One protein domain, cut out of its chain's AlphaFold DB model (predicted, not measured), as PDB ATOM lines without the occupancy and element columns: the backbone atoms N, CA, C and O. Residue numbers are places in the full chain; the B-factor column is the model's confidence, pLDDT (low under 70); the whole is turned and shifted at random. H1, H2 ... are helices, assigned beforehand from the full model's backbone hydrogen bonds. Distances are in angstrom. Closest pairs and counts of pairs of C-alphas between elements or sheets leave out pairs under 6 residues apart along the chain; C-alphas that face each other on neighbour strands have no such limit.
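Overview. This is residues 261 to 315 of the 317 residues of a protein of Scyliorhinus torazame (UniProt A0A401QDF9). What shape would a first look at this model show? Two short helices, H1 and H2, lie side by side as a helical hairpin, and a third, H3, packs slantwise on H2 only. Between H2 and H3 a long stretch, residues 294 to 305, folds back from the end of H2 toward the start of H1 and then leads to H3. How much of the printed part is in named elements? The printed part has 55 residues, with three named helices in the order H1, H2, H3 and no named strand; the class is all helix, though under half of the residues, 27 of 55, are in named elements. What is the outline? The whole is compact, with a radius of gyration of the C-alphas of 10.8 A, yet elongated in outline, spanning 34 by 22 by 15 A.

Along the chain. Where does the first named helix lie? H1 holds residues 271 to 280 and is 14.0 A long, with C-alpha 271 at (17.070, -23.822, 7.151). Where does the next one lie? H2 holds residues 285 to 293 and is 11.9 A long, with C-alpha 285 at (13.762, -27.450, 20.534). Where does the last one lie? H3 holds residues 306 to 313 and is 10.2 A long, with C-alpha 313 at (10.886, -15.023, 21.068).

Arrangement. How do H1 and H2 stand to each other? They form a helical hairpin and touch, with the C-alphas of Gln 275 and Arg 288 closest at 6.2 A. Their lines stand at a shallow tilt of 10 degrees, and they run opposite ways. How does H3 stand? H3 touches H2, with the C-alphas of Ser 290 and Tyr 312 closest at 6.2 A. The two run opposite ways at a steep tilt of 65 degrees, while H1 and H3 are apart. What do the backbones show? In H1, H2 and H3 every O i to N i+4 pair is within hydrogen-bond range.

Size, cuts and confidence. How large is it? The two C-alphas farthest apart are those of Lys 263 and Asn 315, at 34.3 A. How are the helices joined? The printed part has no cut; the link from H1 to H2 is tight, with 4 residues, and the link from H2 to H3 is long, with 12 residues. Where is the model's confidence low? The mean pLDDT of the printed part is 81.5, and residues 281 to 282, residue 284 and residues 313 to 315 are under 70.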
ATOM      1  N   PHE A 261      26.815 -28.558   7.373       81.88
ATOM      2  CA  PHE A 261      26.912 -27.127   7.677       81.88
ATOM      3  C   PHE A 261      28.360 -26.677   7.952       81.88
ATOM      4  O   PHE A 261      28.795 -25.657   7.425       81.88
ATOM      5  N   LYS A 262      29.177 -27.493   8.642       82.38
ATOM      6  CA  LYS A 262      30.591 -27.181   8.954       82.38
ATOM      7  C   LYS A 262      31.508 -27.082   7.727       82.38
ATOM      8  O   LYS A 262      32.643 -26.635   7.852       82.38
ATOM      9  N   LYS A 263      31.045 -27.523   6.552       86.88
ATOM     10  CA  LYS A 263      31.765 -27.436   5.268       86.88
ATOM     11  C   LYS A 263      31.203 -26.343   4.343       86.88
ATOM     12  O   LYS A 263      31.691 -26.184   3.228       86.88
ATOM     13  N   LYS A 264      30.179 -25.607   4.788       86.38
ATOM     14  CA  LYS A 264      29.490 -24.536   4.054       86.38
ATOM     15  C   LYS A 264      29.774 -23.180   4.708       86.38
ATOM     16  O   LYS A 264      29.919 -23.101   5.925       86.38
ATOM     17  N   LYS A 265      29.783 -22.101   3.920       84.75
ATOM     18  CA  LYS A 265      29.734 -20.729   4.464       84.75
ATOM     19  C   LYS A 265      28.337 -20.470   5.036       84.75
ATOM     20  O   LYS A 265      27.381 -21.007   4.484       84.75
ATOM     21  N   LEU A 266      28.208 -19.634   6.074       81.06
ATOM     22  CA  LEU A 266      26.903 -19.377   6.706       81.06
ATOM     23  C   LEU A 266      25.854 -18.900   5.687       81.06
ATOM     24  O   LEU A 266      24.791 -19.492   5.593       81.06
ATOM     25  N   CYS A 267      26.201 -17.951   4.815       86.19
ATOM     26  CA  CYS A 267      25.324 -17.463   3.742       86.19
ATOM     27  C   CYS A 267      24.885 -18.516   2.695       86.19
ATOM     28  O   CYS A 267      24.133 -18.185   1.783       86.19
ATOM     29  N   SER A 268      25.363 -19.763   2.787       89.50
ATOM     30  CA  SER A 268      24.911 -20.908   1.985       89.50
ATOM     31  C   SER A 268      24.381 -22.068   2.847       89.50
ATOM     32  O   SER A 268      24.363 -23.215   2.394       89.50
ATOM     33  N   TRP A 269      24.032 -21.813   4.110       92.44
ATOM     34  CA  TRP A 269      23.310 -22.751   4.970       92.44
ATOM     35  C   TRP A 269      21.816 -22.645   4.673       92.44
ATOM     36  O   TRP A 269      21.245 -21.562   4.714       92.44
ATOM     37  N   THR A 270      21.177 -23.778   4.405       92.81
ATOM     38  CA  THR A 270      19.712 -23.882   4.349       92.81
ATOM     39  C   THR A 270      19.112 -23.802   5.756       92.81
ATOM     40  O   THR A 270      19.827 -23.989   6.742       92.81
ATOM     41  N   VAL A 271      17.787 -23.651   5.869       91.12
ATOM     42  CA  VAL A 271      17.070 -23.822   7.151       91.12
ATOM     43  C   VAL A 271      17.469 -25.144   7.827       91.12
ATOM     44  O   VAL A 271      17.745 -25.172   9.019       91.12
ATOM     45  N   GLY A 272      17.615 -26.236   7.063       89.81
ATOM     46  CA  GLY A 272      18.070 -27.530   7.587       89.81
ATOM     47  C   GLY A 272      19.504 -27.527   8.138       89.81
ATOM     48  O   GLY A 272      19.767 -28.187   9.139       89.81
ATOM     49  N   ASP A 273      20.418 -26.757   7.542       89.56
ATOM     50  CA  ASP A 273      21.780 -26.574   8.067       89.56
ATOM     51  C   ASP A 273      21.779 -25.735   9.358       89.56
ATOM     52  O   ASP A 273      22.512 -26.061  10.291       89.56
ATOM     53  N   VAL A 274      20.932 -24.699   9.445       87.56
ATOM     54  CA  VAL A 274      20.724 -23.904  10.673       87.56
ATOM     55  C   VAL A 274      20.143 -24.780  11.787       87.56
ATOM     56  O   VAL A 274      20.644 -24.757  12.910       87.56
ATOM     57  N   GLN A 275      19.144 -25.613  11.479       87.38
ATOM     58  CA  GLN A 275      18.577 -26.575  12.428       87.38
ATOM     59  C   GLN A 275      19.612 -27.603  12.903       87.38
ATOM     60  O   GLN A 275      19.667 -27.893  14.099       87.38
ATOM     61  N   GLU A 276      20.459 -28.124  12.005       86.00
ATOM     62  CA  GLU A 276      21.543 -29.046  12.365       86.00
ATOM     63  C   GLU A 276      22.605 -28.362  13.246       86.00
ATOM     64  O   GLU A 276      23.050 -28.954  14.231       86.00
ATOM     65  N   TRP A 277      22.977 -27.112  12.947       85.50
ATOM     66  CA  TRP A 277      23.915 -26.321  13.752       85.50
ATOM     67  C   TRP A 277      23.377 -26.023  15.157       85.50
ATOM     68  O   TRP A 277      24.040 -26.355  16.141       85.50
ATOM     69  N   LEU A 278      22.164 -25.473  15.272       80.62
ATOM     70  CA  LEU A 278      21.528 -25.194  16.564       80.62
ATOM     71  C   LEU A 278      21.402 -26.474  17.403       80.62
ATOM     72  O   LEU A 278      21.702 -26.481  18.597       80.62
ATOM     73  N   LEU A 279      21.001 -27.586  16.779       79.25
ATOM     74  CA  LEU A 279      20.887 -28.877  17.455       79.25
ATOM     75  C   LEU A 279      22.259 -29.422  17.889       79.25
ATOM     76  O   LEU A 279      22.376 -29.974  18.981       79.25
ATOM     77  N   HIS A 280      23.310 -29.213  17.091       75.44
ATOM     78  CA  HIS A 280      24.684 -29.564  17.457       75.44
ATOM     79  C   HIS A 280      25.212 -28.754  18.654       75.44
ATOM     80  O   HIS A 280      25.937 -29.303  19.483       75.44
ATOM     81  N   LEU A 281      24.811 -27.483  18.784       68.62
ATOM     82  CA  LEU A 281      25.087 -26.652  19.964       68.62
ATOM     83  C   LEU A 281      24.307 -27.083  21.219       68.62
ATOM     84  O   LEU A 281      24.626 -26.634  22.317       68.62
ATOM     85  N   GLY A 282      23.300 -27.950  21.079       63.75
ATOM     86  CA  GLY A 282      22.385 -28.323  22.161       63.75
ATOM     87  C   GLY A 282      21.228 -27.340  22.373       63.75
ATOM     88  O   GLY A 282      20.471 -27.516  23.330       63.75
ATOM     89  N   ILE A 283      21.056 -26.354  21.479       70.06
ATOM     90  CA  ILE A 283      19.984 -25.353  21.559       70.06
ATOM     91  C   ILE A 283      18.626 -26.051  21.603       70.06
ATOM     92  O   ILE A 283      18.330 -27.006  20.866       70.06
ATOM     93  N   ARG A 284      17.782 -25.546  22.502       68.31
ATOM     94  CA  ARG A 284      16.485 -26.138  22.812       68.31
ATOM     95  C   ARG A 284      15.569 -26.159  21.604       68.31
ATOM     96  O   ARG A 284      15.562 -25.259  20.769       68.31
ATOM     97  N   GLU A 285      14.753 -27.203  21.576       76.31
ATOM     98  CA  GLU A 285      13.762 -27.450  20.534       76.31
ATOM     99  C   GLU A 285      12.842 -26.261  20.286       76.31
ATOM    100  O   GLU A 285      12.548 -25.983  19.134       76.31
ATOM    101  N   PHE A 286      12.483 -25.507  21.327       77.12
ATOM    102  CA  PHE A 286      11.696 -24.287  21.184       77.12
ATOM    103  C   PHE A 286      12.348 -23.266  20.230       77.12
ATOM    104  O   PHE A 286      11.795 -22.998  19.169       77.12
ATOM    105  N   TYR A 287      13.549 -22.754  20.545       75.00
ATOM    106  CA  TYR A 287      14.215 -21.744  19.704       75.00
ATOM    107  C   TYR A 287      14.519 -22.274  18.298       75.00
ATOM    108  O   TYR A 287      14.455 -21.532  17.319       75.00
ATOM    109  N   ARG A 288      14.818 -23.578  18.196       81.94
ATOM    110  CA  ARG A 288      14.987 -24.280  16.920       81.94
ATOM    111  C   ARG A 288      13.706 -24.250  16.086       81.94
ATOM    112  O   ARG A 288      13.762 -23.815  14.940       81.94
ATOM    113  N   LEU A 289      12.569 -24.648  16.654       82.38
ATOM    114  CA  LEU A 289      11.277 -24.643  15.970       82.38
ATOM    115  C   LEU A 289      10.852 -23.231  15.567       82.38
ATOM    116  O   LEU A 289      10.518 -23.047  14.404       82.38
ATOM    117  N   SER A 290      10.974 -22.222  16.436       84.06
ATOM    118  CA  SER A 290      10.643 -20.835  16.068       84.06
ATOM    119  C   SER A 290      11.456 -20.351  14.860       84.06
ATOM    120  O   SER A 290      10.898 -19.822  13.904       84.06
ATOM    121  N   LEU A 291      12.772 -20.594  14.836       86.38
ATOM    122  CA  LEU A 291      13.611 -20.234  13.684       86.38
ATOM    123  C   LEU A 291      13.287 -21.070  12.427       86.38
ATOM    124  O   LEU A 291      13.484 -20.588  11.315       86.38
ATOM    125  N   ALA A 292      12.754 -22.289  12.567       88.00
ATOM    126  CA  ALA A 292      12.252 -23.079  11.438       88.00
ATOM    127  C   ALA A 292      10.892 -22.574  10.913       88.00
ATOM    128  O   ALA A 292      10.680 -22.562   9.704       88.00
ATOM    129  N   GLU A 293       9.991 -22.141  11.798       88.00
ATOM    130  CA  GLU A 293       8.673 -21.581  11.464       88.00
ATOM    131  C   GLU A 293       8.808 -20.285  10.654       88.00
ATOM    132  O   GLU A 293       8.135 -20.123   9.636       88.00
ATOM    133  N   TYR A 294       9.750 -19.416  11.035       87.94
ATOM    134  CA  TYR A 294      10.124 -18.218  10.271       87.94
ATOM    135  C   TYR A 294      11.079 -18.500   9.091       87.94
ATOM    136  O   TYR A 294      11.562 -17.566   8.456       87.94
ATOM    137  N   MET A 295      11.335 -19.776   8.761       90.88
ATOM    138  CA  MET A 295      12.177 -20.219   7.636       90.88
ATOM    139  C   MET A 295      13.586 -19.597   7.627       90.88
ATOM    140  O   MET A 295      14.154 -19.342   6.565       90.88
ATOM    141  N   VAL A 296      14.165 -19.368   8.810       89.88
ATOM    142  CA  VAL A 296      15.475 -18.726   8.968       89.88
ATOM    143  C   VAL A 296      16.574 -19.658   8.463       89.88
ATOM    144  O   VAL A 296      16.955 -20.639   9.108       89.88
ATOM    145  N   ASP A 297      17.086 -19.337   7.280       91.12
ATOM    146  CA  ASP A 297      18.297 -19.915   6.717       91.12
ATOM    147  C   ASP A 297      19.540 -19.113   7.152       91.12
ATOM    148  O   ASP A 297      19.463 -18.171   7.944       91.12
ATOM    149  N   GLY A 298      20.719 -19.491   6.663       88.44
ATOM    150  CA  GLY A 298      21.954 -18.789   7.004       88.44
ATOM    151  C   GLY A 298      22.177 -17.468   6.264       88.44
ATOM    152  O   GLY A 298      23.168 -16.798   6.535       88.44
ATOM    153  N   PHE A 299      21.301 -17.059   5.345       87.31
ATOM    154  CA  PHE A 299      21.270 -15.675   4.878       87.31
ATOM    155  C   PHE A 299      20.447 -14.815   5.843       87.31
ATOM    156  O   PHE A 299      20.933 -13.782   6.295       87.31
ATOM    157  N   LEU A 300      19.260 -15.280   6.239       88.75
ATOM    158  CA  LEU A 300      18.386 -14.565   7.173       88.75
ATOM    159  C   LEU A 300      18.970 -14.479   8.591       88.75
ATOM    160  O   LEU A 300      18.861 -13.436   9.228       88.75
ATOM    161  N   LEU A 301      19.673 -15.514   9.068       85.38
ATOM    162  CA  LEU A 301      20.352 -15.489  10.373       85.38
ATOM    163  C   LEU A 301      21.404 -14.366  10.478       85.38
ATOM    164  O   LEU A 301      21.662 -13.874  11.572       85.38
ATOM    165  N   MET A 302      21.984 -13.945   9.347       79.69
ATOM    166  CA  MET A 302      22.938 -12.830   9.272       79.69
ATOM    167  C   MET A 302      22.277 -11.443   9.281       79.69
ATOM    168  O   MET A 302      22.984 -10.447   9.426       79.69
ATOM    169  N   SER A 303      20.958 -11.365   9.075       83.44
ATOM    170  CA  SER A 303      20.198 -10.112   8.965       83.44
ATOM    171  C   SER A 303      19.101  -9.949  10.022       83.44
ATOM    172  O   SER A 303      18.356  -8.977   9.955       83.44
ATOM    173  N   ILE A 304      18.985 -10.885  10.972       83.38
ATOM    174  CA  ILE A 304      18.041 -10.804  12.095       83.38
ATOM    175  C   ILE A 304      18.312  -9.552  12.939       83.38
ATOM    176  O   ILE A 304      19.451  -9.280  13.326       83.38
ATOM    177  N   THR A 305      17.247  -8.818  13.254       80.69
ATOM    178  CA  THR A 305      17.269  -7.618  14.099       80.69
ATOM    179  C   THR A 305      16.714  -7.883  15.505       80.69
ATOM    180  O   THR A 305      16.104  -8.920  15.769       80.69
ATOM    181  N   ASP A 306      16.873  -6.918  16.418       71.62
ATOM    182  CA  ASP A 306      16.207  -6.930  17.731       71.62
ATOM    183  C   ASP A 306      14.664  -7.021  17.595       71.62
ATOM    184  O   ASP A 306      14.010  -7.684  18.404       71.62
ATOM    185  N   GLU A 307      14.074  -6.431  16.548       79.06
ATOM    186  CA  GLU A 307      12.629  -6.508  16.266       79.06
ATOM    187  C   GLU A 307      12.219  -7.938  15.860       79.06
ATOM    188  O   GLU A 307      11.263  -8.488  16.405       79.06
ATOM    189  N   ASP A 308      12.997  -8.591  14.987       82.00
ATOM    190  CA  ASP A 308      12.784  -9.994  14.600       82.00
ATOM    191  C   ASP A 308      12.881 -10.926  15.817       82.00
ATOM    192  O   ASP A 308      11.999 -11.751  16.053       82.00
ATOM    193  N   LEU A 309      13.911 -10.758  16.655       76.75
ATOM    194  CA  LEU A 309      14.063 -11.520  17.901       76.75
ATOM    195  C   LEU A 309      12.888 -11.297  18.864       76.75
ATOM    196  O   LEU A 309      12.453 -12.234  19.541       76.75
ATOM    197  N   SER A 310      12.341 -10.080  18.902       74.44
ATOM    198  CA  SER A 310      11.136  -9.756  19.671       74.44
ATOM    199  C   SER A 310       9.902 -10.459  19.108       74.44
ATOM    200  O   SER A 310       9.126 -11.034  19.868       74.44
ATOM    201  N   GLN A 311       9.737 -10.506  17.787       79.06
ATOM    202  CA  GLN A 311       8.635 -11.228  17.156       79.06
ATOM    203  C   GLN A 311       8.750 -12.752  17.351       79.06
ATOM    204  O   GLN A 311       7.747 -13.423  17.613       79.06
ATOM    205  N   TYR A 312       9.959 -13.311  17.246       76.19
ATOM    206  CA  TYR A 312      10.181 -14.761  17.262       76.19
ATOM    207  C   TYR A 312      10.210 -15.330  18.692       76.19
ATOM    208  O   TYR A 312       9.776 -16.461  18.908       76.19
ATOM    209  N   PHE A 313      10.681 -14.559  19.684       69.81
ATOM    210  CA  PHE A 313      10.886 -15.023  21.068       69.81
ATOM    211  C   PHE A 313      10.189 -14.174  22.153       69.81
ATOM    212  O   PHE A 313      10.291 -14.497  23.346       69.81
ATOM    213  N   GLY A 314       9.496 -13.092  21.782       56.31
ATOM    214  CA  GLY A 314       8.815 -12.168  22.703       56.31
ATOM    215  C   GLY A 314       7.378 -12.548  23.068       56.31
ATOM    216  O   GLY A 314       6.924 -12.169  24.144       56.31
ATOM    217  N   ASN A 315       6.699 -13.385  22.271       51.97
ATOM    218  CA  ASN A 315       5.365 -13.950  22.564       51.97
ATOM    219  C   ASN A 315       5.366 -14.991  23.717       51.97
ATOM    220  O   ASN A 315       4.594 -15.946  23.710       51.97
TER     221      ASN A 315